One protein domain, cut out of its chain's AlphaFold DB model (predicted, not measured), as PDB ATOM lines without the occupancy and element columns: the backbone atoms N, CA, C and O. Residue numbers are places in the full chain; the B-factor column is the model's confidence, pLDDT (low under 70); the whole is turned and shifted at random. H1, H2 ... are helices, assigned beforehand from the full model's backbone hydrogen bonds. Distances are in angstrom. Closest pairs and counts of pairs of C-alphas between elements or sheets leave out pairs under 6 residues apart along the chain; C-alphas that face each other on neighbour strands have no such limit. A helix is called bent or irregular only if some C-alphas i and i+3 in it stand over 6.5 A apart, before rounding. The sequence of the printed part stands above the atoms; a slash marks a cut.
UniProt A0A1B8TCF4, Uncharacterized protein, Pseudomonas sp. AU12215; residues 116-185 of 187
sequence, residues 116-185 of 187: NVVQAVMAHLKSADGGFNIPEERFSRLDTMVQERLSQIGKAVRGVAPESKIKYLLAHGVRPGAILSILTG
ATOM      1  N   ASN A 116     139.173 128.042 162.589       79.69
ATOM      2  CA  ASN A 116     139.755 127.310 161.462       79.69
ATOM      3  C   ASN A 116     139.120 125.926 161.296       79.69
ATOM      4  O   ASN A 116     138.857 125.499 160.173       79.69
ATOM      5  N   VAL A 117     138.802 125.243 162.401       75.38
ATOM      6  CA  VAL A 117     138.141 123.928 162.371       75.38
ATOM      7  C   VAL A 117     136.708 124.065 161.861       75.38
ATOM      8  O   VAL A 117     136.269 123.277 161.024       75.38
ATOM      9  N   VAL A 118     135.994 125.103 162.301       79.50
ATOM     10  CA  VAL A 118     134.640 125.412 161.814       79.50
ATOM     11  C   VAL A 118     134.666 125.705 160.313       79.50
ATOM     12  O   VAL A 118     133.867 125.146 159.562       79.50
ATOM     13  N   GLN A 119     135.608 126.536 159.856       79.44
ATOM     14  CA  GLN A 119     135.768 126.869 158.440       79.44
ATOM     15  C   GLN A 119     136.154 125.649 157.603       79.44
ATOM     16  O   GLN A 119     135.628 125.491 156.507       79.44
ATOM     17  N   ALA A 120     137.006 124.756 158.112       79.25
ATOM     18  CA  ALA A 120     137.369 123.520 157.425       79.25
ATOM     19  C   ALA A 120     136.164 122.581 157.253       79.25
ATOM     20  O   ALA A 120     135.946 122.063 156.158       79.25
ATOM     21  N   VAL A 121     135.337 122.411 158.294       78.44
ATOM     22  CA  VAL A 121     134.088 121.630 158.206       78.44
ATOM     23  C   VAL A 121     133.136 122.266 157.194       78.44
ATOM     24  O   VAL A 121     132.629 121.579 156.311       78.44
ATOM     25  N   MET A 122     132.946 123.585 157.255       79.06
ATOM     26  CA  MET A 122     132.096 124.313 156.308       79.06
ATOM     27  C   MET A 122     132.606 124.236 154.869       79.06
ATOM     28  O   MET A 122     131.815 124.061 153.948       79.06
ATOM     29  N   ALA A 123     133.914 124.360 154.649       77.31
ATOM     30  CA  ALA A 123     134.524 124.241 153.331       77.31
ATOM     31  C   ALA A 123     134.341 122.828 152.765       77.31
ATOM     32  O   ALA A 123     133.988 122.682 151.597       77.31
ATOM     33  N   HIS A 124     134.500 121.803 153.606       72.75
ATOM     34  CA  HIS A 124     134.285 120.420 153.201       72.75
ATOM     35  C   HIS A 124     132.833 120.179 152.772       72.75
ATOM     36  O   HIS A 124     132.594 119.639 151.694       72.75
ATOM     37  N   LEU A 125     131.869 120.682 153.549       68.25
ATOM     38  CA  LEU A 125     130.444 120.634 153.209       68.25
ATOM     39  C   LEU A 125     130.137 121.326 151.872       68.25
ATOM     40  O   LEU A 125     129.404 120.780 151.054       68.25
ATOM     41  N   LYS A 126     130.749 122.488 151.605       69.06
ATOM     42  CA  LYS A 126     130.609 123.194 150.316       69.06
ATOM     43  C   LYS A 126     131.202 122.408 149.144       69.06
ATOM     44  O   LYS A 126     130.671 122.478 148.040       69.06
ATOM     45  N   SER A 127     132.309 121.694 149.367       69.31
ATOM     46  CA  SER A 127     132.984 120.911 148.325       69.31
ATOM     47  C   SER A 127     132.316 119.568 148.022       69.31
ATOM     48  O   SER A 127     132.423 119.096 146.893       69.31
ATOM     49  N   ALA A 128     131.632 118.963 148.997       58.84
ATOM     50  CA  ALA A 128     131.070 117.618 148.869       58.84
ATOM     51  C   ALA A 128     129.799 117.559 147.997       58.84
ATOM     52  O   ALA A 128     129.572 116.537 147.360       58.84
ATOM     53  N   ASP A 129     129.026 118.651 147.905       52.19
ATOM     54  CA  ASP A 129     127.737 118.700 147.186       52.19
ATOM     55  C   ASP A 129     127.738 119.638 145.948       52.19
ATOM     56  O   ASP A 129     126.687 120.048 145.457       52.19
ATOM     57  N   GLY A 130     128.910 119.990 145.394       49.50
ATOM     58  CA  GLY A 130     129.002 120.757 144.133       49.50
ATOM     59  C   GLY A 130     128.479 122.203 144.203       49.50
ATOM     60  O   GLY A 130     128.186 122.816 143.177       49.50
ATOM     61  N   GLY A 131     128.361 122.753 145.411       52.19
ATOM     62  CA  GLY A 131     127.700 124.020 145.716       52.19
ATOM     63  C   GLY A 131     126.875 123.881 146.995       52.19
ATOM     64  O   GLY A 131     126.706 122.784 147.510       52.19
ATOM     65  N   PHE A 132     126.363 124.987 147.534       53.56
ATOM     66  CA  PHE A 132     125.566 125.048 148.775       53.56
ATOM     67  C   PHE A 132     124.172 124.379 148.661       53.56
ATOM     68  O   PHE A 132     123.187 124.887 149.182       53.56
ATOM     69  N   ASN A 133     124.060 123.241 147.980       56.94
ATOM     70  CA  ASN A 133     122.805 122.532 147.745       56.94
ATOM     71  C   ASN A 133     122.579 121.415 148.774       56.94
ATOM     72  O   ASN A 133     122.128 120.322 148.442       56.94
ATOM     73  N   ILE A 134     122.906 121.686 150.041       62.41
ATOM     74  CA  ILE A 134     122.567 120.786 151.145       62.41
ATOM     75  C   ILE A 134     121.051 120.901 151.365       62.41
ATOM     76  O   ILE A 134     120.582 122.001 151.672       62.41
ATOM     77  N   PRO A 135     120.273 119.812 151.223       64.44
ATOM     78  CA  PRO A 135     118.829 119.859 151.419       64.44
ATOM     79  C   PRO A 135     118.471 120.342 152.828       64.44
ATOM     80  O   PRO A 135     119.120 119.960 153.804       64.44
ATOM     81  N   GLU A 136     117.398 121.121 152.949       66.25
ATOM     82  CA  GLU A 136     116.906 121.666 154.225       66.25
ATOM     83  C   GLU A 136     116.662 120.567 155.283       66.25
ATOM     84  O   GLU A 136     116.950 120.735 156.470       66.25
ATOM     85  N   GLU A 137     116.264 119.373 154.835       67.88
ATOM     86  CA  GLU A 137     116.107 118.168 155.659       67.88
ATOM     87  C   GLU A 137     117.391 117.750 156.392       67.88
ATOM     88  O   GLU A 137     117.335 117.219 157.503       67.88
ATOM     89  N   ARG A 138     118.570 118.001 155.813       69.88
ATOM     90  CA  ARG A 138     119.851 117.665 156.447       69.88
ATOM     91  C   ARG A 138     120.224 118.673 157.531       69.88
ATOM     92  O   ARG A 138     120.752 118.277 158.570       69.88
ATOM     93  N   PHE A 139     119.862 119.944 157.357       73.56
ATOM     94  CA  PHE A 139     119.977 120.941 158.424       73.56
ATOM     95  C   PHE A 139     119.025 120.648 159.592       73.56
ATOM     96  O   PHE A 139     119.403 120.867 160.740       73.56
ATOM     97  N   SER A 140     117.866 120.031 159.335       73.56
ATOM     98  CA  SER A 140     116.958 119.556 160.392       73.56
ATOM     99  C   SER A 140     117.628 118.543 161.338       73.56
ATOM    100  O   SER A 140     117.403 118.576 162.547       73.56
ATOM    101  N   ARG A 141     118.526 117.681 160.835       76.00
ATOM    102  CA  ARG A 141     119.292 116.745 161.684       76.00
ATOM    103  C   ARG A 141     120.335 117.451 162.548       76.00
ATOM    104  O   ARG A 141     120.537 117.068 163.700       76.00
ATOM    105  N   LEU A 142     120.970 118.493 162.011       75.69
ATOM    106  CA  LEU A 142     121.871 119.357 162.777       75.69
ATOM    107  C   LEU A 142     121.110 120.049 163.916       75.69
ATOM    108  O   LEU A 142     121.602 120.097 165.041       75.69
ATOM    109  N   ASP A 143     119.885 120.505 163.645       74.12
ATOM    110  CA  ASP A 143     119.003 121.076 164.664       74.12
ATOM    111  C   ASP A 143     118.678 120.068 165.762       74.12
ATOM    112  O   ASP A 143     118.738 120.426 166.936       74.12
ATOM    113  N   THR A 144     118.384 118.811 165.411       77.50
ATOM    114  CA  THR A 144     118.133 117.748 166.396       77.50
ATOM    115  C   THR A 144     119.340 117.522 167.304       77.50
ATOM    116  O   THR A 144     119.179 117.523 168.519       77.50
ATOM    117  N   MET A 145     120.558 117.417 166.761       77.62
ATOM    118  CA  MET A 145     121.759 117.235 167.591       77.62
ATOM    119  C   MET A 145     122.007 118.409 168.537       77.62
ATOM    120  O   MET A 145     122.403 118.224 169.689       77.62
ATOM    121  N   VAL A 146     121.799 119.631 168.047       77.75
ATOM    122  CA  VAL A 146     121.940 120.840 168.861       77.75
ATOM    123  C   VAL A 146     120.875 120.852 169.964       77.75
ATOM    124  O   VAL A 146     121.209 121.127 171.110       77.75
ATOM    125  N   GLN A 147     119.627 120.474 169.660       73.38
ATOM    126  CA  GLN A 147     118.533 120.355 170.636       73.38
ATOM    127  C   GLN A 147     118.788 119.278 171.697       73.38
ATOM    128  O   GLN A 147     118.554 119.519 172.878       73.38
ATOM    129  N   GLU A 148     119.293 118.109 171.304       76.31
ATOM    130  CA  GLU A 148     119.635 117.018 172.227       76.31
ATOM    131  C   GLU A 148     120.718 117.438 173.228       76.31
ATOM    132  O   GLU A 148     120.675 117.062 174.401       76.31
ATOM    133  N   ARG A 149     121.696 118.233 172.777       72.69
ATOM    134  CA  ARG A 149     122.789 118.733 173.623       72.69
ATOM    135  C   ARG A 149     122.392 119.952 174.449       72.69
ATOM    136  O   ARG A 149     122.880 120.108 175.565       72.69
ATOM    137  N   LEU A 150     121.470 120.762 173.942       71.19
ATOM    138  CA  LEU A 150     120.908 121.928 174.611       71.19
ATOM    139  C   LEU A 150     119.500 121.643 175.106       71.19
ATOM    140  O   LEU A 150     118.578 122.371 174.754       71.19
ATOM    141  N   SER A 151     119.320 120.628 175.945       61.66
ATOM    142  CA  SER A 151     118.009 120.229 176.489       61.66
ATOM    143  C   SER A 151     117.149 121.368 177.096       61.66
ATOM    144  O   SER A 151     115.973 121.152 177.372       61.66
ATOM    145  N   GLN A 152     117.690 122.587 177.239       55.66
ATOM    146  CA  GLN A 152     117.033 123.823 177.681       55.66
ATOM    147  C   GLN A 152     116.770 124.890 176.583       55.66
ATOM    148  O   GLN A 152     115.997 125.809 176.829       55.66
ATOM    149  N   ILE A 153     117.358 124.811 175.376       57.09
ATOM    150  CA  ILE A 153     117.209 125.834 174.306       57.09
ATOM    151  C   ILE A 153     116.015 125.549 173.364       57.09
ATOM    152  O   ILE A 153     115.645 126.384 172.548       57.09
ATOM    153  N   GLY A 154     115.311 124.421 173.512       54.28
ATOM    154  CA  GLY A 154     114.039 124.177 172.814       54.28
ATOM    155  C   GLY A 154     114.128 124.088 171.275       54.28
ATOM    156  O   GLY A 154     115.196 124.097 170.668       54.28
ATOM    157  N   LYS A 155     112.968 123.963 170.610       53.38
ATOM    158  CA  LYS A 155     112.837 123.553 169.189       53.38
ATOM    159  C   LYS A 155     113.312 124.571 168.136       53.38
ATOM    160  O   LYS A 155     113.304 124.264 166.943       53.38
ATOM    161  N   ALA A 156     113.700 125.783 168.523       54.16
ATOM    162  CA  ALA A 156     113.743 126.913 167.591       54.16
ATOM    163  C   ALA A 156     115.122 127.189 166.948       54.16
ATOM    164  O   ALA A 156     115.335 128.220 166.315       54.16
ATOM    165  N   VAL A 157     116.037 126.218 167.030       62.09
ATOM    166  CA  VAL A 157     117.386 126.244 166.427       62.09
ATOM    167  C   VAL A 157     117.362 126.380 164.890       62.09
ATOM    168  O   VAL A 157     118.335 126.835 164.292       62.09
ATOM    169  N   ARG A 158     116.227 126.084 164.239       63.31
ATOM    170  CA  ARG A 158     116.032 126.137 162.776       63.31
ATOM    171  C   ARG A 158     116.449 127.463 162.124       63.31
ATOM    172  O   ARG A 158     116.968 127.437 161.018       63.31
ATOM    173  N   GLY A 159     116.320 128.597 162.820       62.50
ATOM    174  CA  GLY A 159     116.680 129.924 162.293       62.50
ATOM    175  C   GLY A 159     118.154 130.323 162.438       62.50
ATOM    176  O   GLY A 159     118.538 131.403 161.998       62.50
ATOM    177  N   VAL A 160     118.988 129.497 163.077       70.38
ATOM    178  CA  VAL A 160     120.391 129.853 163.311       70.38
ATOM    179  C   VAL A 160     121.271 129.446 162.132       70.38
ATOM    180  O   VAL A 160     121.056 128.409 161.505       70.38
ATOM    181  N   ALA A 161     122.301 130.243 161.853       76.38
ATOM    182  CA  ALA A 161     123.278 129.932 160.818       76.38
ATOM    183  C   ALA A 161     123.952 128.561 161.078       76.38
ATOM    184  O   ALA A 161     124.351 128.292 162.220       76.38
ATOM    185  N   PRO A 162     124.108 127.698 160.056       76.81
ATOM    186  CA  PRO A 162     124.744 126.387 160.200       76.81
ATOM    187  C   PRO A 162     126.137 126.441 160.833       76.81
ATOM    188  O   PRO A 162     126.483 125.571 161.631       76.81
ATOM    189  N   GLU A 163     126.912 127.491 160.554       80.81
ATOM    190  CA  GLU A 163     128.241 127.703 161.131       80.81
ATOM    191  C   GLU A 163     128.195 127.761 162.659       80.81
ATOM    192  O   GLU A 163     129.033 127.162 163.335       80.81
ATOM    193  N   SER A 164     127.199 128.458 163.211       77.81
ATOM    194  CA  SER A 164     127.029 128.585 164.656       77.81
ATOM    195  C   SER A 164     126.671 127.240 165.287       77.81
ATOM    196  O   SER A 164     127.224 126.865 166.317       77.81
ATOM    197  N   LYS A 165     125.813 126.459 164.624       80.38
ATOM    198  CA  LYS A 165     125.438 125.108 165.064       80.38
ATOM    199  C   LYS A 165     126.634 124.154 165.049       80.38
ATOM    200  O   LYS A 165     126.850 123.424 166.010       80.38
ATOM    201  N   ILE A 166     127.450 124.189 163.995       84.81
ATOM    202  CA  ILE A 166     128.670 123.376 163.891       84.81
ATOM    203  C   ILE A 166     129.672 123.773 164.973       84.81
ATOM    204  O   ILE A 166     130.188 122.906 165.676       84.81
ATOM    205  N   LYS A 167     129.915 125.077 165.148       83.12
ATOM    206  CA  LYS A 167     130.808 125.586 166.192       83.12
ATOM    207  C   LYS A 167     130.346 125.150 167.584       83.12
ATOM    208  O   LYS A 167     131.168 124.699 168.376       83.12
ATOM    209  N   TYR A 168     129.043 125.207 167.852       81.19
ATOM    210  CA  TYR A 168     128.449 124.698 169.084       81.19
ATOM    211  C   TYR A 168     128.705 123.191 169.285       81.19
ATOM    212  O   TYR A 168     129.175 122.775 170.341       81.19
ATOM    213  N   LEU A 169     128.446 122.358 168.275       83.62
ATOM    214  CA  LEU A 169     128.645 120.909 168.394       83.62
ATOM    215  C   LEU A 169     130.117 120.548 168.639       83.62
ATOM    216  O   LEU A 169     130.406 119.689 169.473       83.62
ATOM    217  N   LEU A 170     131.043 121.235 167.968       83.50
ATOM    218  CA  LEU A 170     132.481 121.078 168.195       83.50
ATOM    219  C   LEU A 170     132.875 121.456 169.631       83.50
ATOM    220  O   LEU A 170     133.620 120.712 170.265       83.50
ATOM    221  N   ALA A 171     132.331 122.557 170.163       78.50
ATOM    222  CA  ALA A 171     132.556 122.981 171.548       78.50
ATOM    223  C   ALA A 171     132.149 121.905 172.566       78.50
ATOM    224  O   ALA A 171     132.818 121.698 173.574       78.50
ATOM    225  N   HIS A 172     131.070 121.182 172.268       76.38
ATOM    226  CA  HIS A 172     130.549 120.095 173.095       76.38
ATOM    227  C   HIS A 172     131.172 118.722 172.786       76.38
ATOM    228  O   HIS A 172     130.636 117.687 173.188       76.38
ATOM    229  N   GLY A 173     132.312 118.693 172.088       78.88
ATOM    230  CA  GLY A 173     133.101 117.482 171.861       78.88
ATOM    231  C   GLY A 173     132.561 116.559 170.768       78.88
ATOM    232  O   GLY A 173     133.025 115.421 170.639       78.88
ATOM    233  N   VAL A 174     131.600 117.013 169.956       84.06
ATOM    234  CA  VAL A 174     131.168 116.259 168.775       84.06
ATOM    235  C   VAL A 174     132.293 116.287 167.750       84.06
ATOM    236  O   VAL A 174     132.777 117.344 167.351       84.06
ATOM    237  N   ARG A 175     132.724 115.104 167.306       84.75
ATOM    238  CA  ARG A 175     133.822 114.989 166.344       84.75
ATOM    239  C   ARG A 175     133.403 115.561 164.982       84.75
ATOM    240  O   ARG A 175     132.310 115.224 164.524       84.75
ATOM    241  N   PRO A 176     134.285 116.298 164.277       84.19
ATOM    242  CA  PRO A 176     134.009 116.806 162.931       84.19
ATOM    243  C   PRO A 176     133.466 115.738 161.975       84.19
ATOM    244  O   PRO A 176     132.497 115.984 161.269       84.19
ATOM    245  N   GLY A 177     134.021 114.520 162.012       82.62
ATOM    246  CA  GLY A 177     133.565 113.408 161.172       82.62
ATOM    247  C   GLY A 177     132.105 113.002 161.403       82.62
ATOM    248  O   GLY A 177     131.423 112.680 160.441       82.62
ATOM    249  N   ALA A 178     131.605 113.082 162.642       83.50
ATOM    250  CA  ALA A 178     130.206 112.779 162.957       83.50
ATOM    251  C   ALA A 178     129.255 113.877 162.446       83.50
ATOM    252  O   ALA A 178     128.156 113.590 161.978       83.50
ATOM    253  N   ILE A 179     129.692 115.139 162.507       83.69
ATOM    254  CA  ILE A 179     128.955 116.278 161.940       83.69
ATOM    255  C   ILE A 179     128.870 116.124 160.416       83.69
ATOM    256  O   ILE A 179     127.798 116.272 159.834       83.69
ATOM    257  N   LEU A 180     129.992 115.771 159.781       81.12
ATOM    258  CA  LEU A 180     130.069 115.551 158.340       81.12
ATOM    259  C   LEU A 180     129.189 114.380 157.895       81.12
ATOM    260  O   LEU A 180     128.334 114.596 157.047       81.12
ATOM    261  N   SER A 181     129.303 113.196 158.508       80.25
ATOM    262  CA  SER A 181     128.508 112.011 158.133       80.25
ATOM    263  C   SER A 181     127.000 112.269 158.150       80.25
ATOM    264  O   SER A 181     126.258 111.760 157.313       80.25
ATOM    265  N   ILE A 182     126.535 113.092 159.093       77.38
ATOM    266  CA  ILE A 182     125.116 113.433 159.241       77.38
ATOM    267  C   ILE A 182     124.649 114.388 158.137       77.38
ATOM    268  O   ILE A 182     123.540 114.228 157.625       77.38
ATOM    269  N   LEU A 183     125.492 115.351 157.757       73.44
ATOM    270  CA  LEU A 183     125.189 116.363 156.743       73.44
ATOM    271  C   LEU A 183     125.436 115.885 155.304       73.44
ATOM    272  O   LEU A 183     124.809 116.401 154.383       73.44
ATOM    273  N   THR A 184     126.300 114.890 155.094       71.06
ATOM    274  CA  THR A 184     126.567 114.290 153.775       71.06
ATOM    275  C   THR A 184     125.784 112.995 153.539       71.06
ATOM    276  O   THR A 184     125.702 112.525 152.407       71.06
ATOM    277  N   GLY A 185     125.185 112.414 154.585       62.56
ATOM    278  CA  GLY A 185     124.470 111.134 154.506       62.56
ATOM    279  C   GLY A 185     125.392 109.923 154.333       62.56
ATOM    280  O   GLY A 185     124.930 108.860 153.927       62.56
TER     281      GLY A 185
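This is residues 116 to 185 of the 187 residues of an uncharacterized protein of Pseudomonas sp. AU12215 (UniProt A0A1B8TCF4). A small, compact cluster of four helices, with H1 and H2 on opposite sides and H4 and H5 between them, each of these two packing on both H1 and H2; the short, irregular H3 folds back on H2. The loop after H1 and the turn after H2 reach the two ends of the longest extent. The printed part has 70 residues with five named helices, H1 to H5 in chain order, and no named strand, an all-helix domain whose helices are packed part aligned, part crossed. It is compact, with a radius of gyration of the C-alphas of 11.4 A, and only just elongated, with spans of 35 by 23 by 18 A.

H1 is residues 116 to 128, 18.1 A from first to last C-alpha, and begins at C-alpha 116 at (139.755, 127.310, 161.462). H2, the longest helix by residues, is residues 136 to 149, 20.5 A long, and begins at C-alpha 136 at (116.906, 121.666, 154.225). H3 is residues 154 to 159 and is irregular: C-alphas 155 and 158 are 7.6 A apart. H4 is residues 162 to 171, 14.2 A long. H5 is residues 176 to 184, 12.1 A long, and ends at C-alpha 184 at (126.567, 114.290, 153.775).

H1 touches H4 with residues 118 to 122 alone, opposite ways at a steep tilt of 50 degrees; the closest C-alphas, of Val 118 and Lys 167, are 5.8 A apart. H1 touches H5 the same way at a shallow tilt of 28 degrees, closest at the C-alphas of Val 121 and Pro 176, 6.8 A. H1 and H2 are apart. H2 and H3 form a helical hairpin and touch, with the C-alphas of Asp 143 and Val 157 closest at 5.7 A. H2 touches H4 the same way at a shallow tilt of 32 degrees, closest at the C-alphas of Val 146 and Lys 165, 6.7 A. H2 touches H5 with residues 138 to 142 alone, closest at the C-alphas of Arg 138 and Leu 183, 5.5 A. H4 and H5, also a helical hairpin, only just touch, with 3 pairs of C-alphas within 8 A. In H1, H4 and H5 every O i to N i+4 pair is within hydrogen-bond range; in H2 9 of 10 are, and in H3 0 of 2, with 0 of its 3 O i to N i+3 pairs.

The two C-alphas farthest apart, of Gly 130 and Gln 152, are 35.8 A apart. The printed part has no cut. The link from H1 to H2 is short, the other three are tight. Mean pLDDT of the printed part is 72.1; residues 125 to 138, 151 to 159 and 185 are under 70.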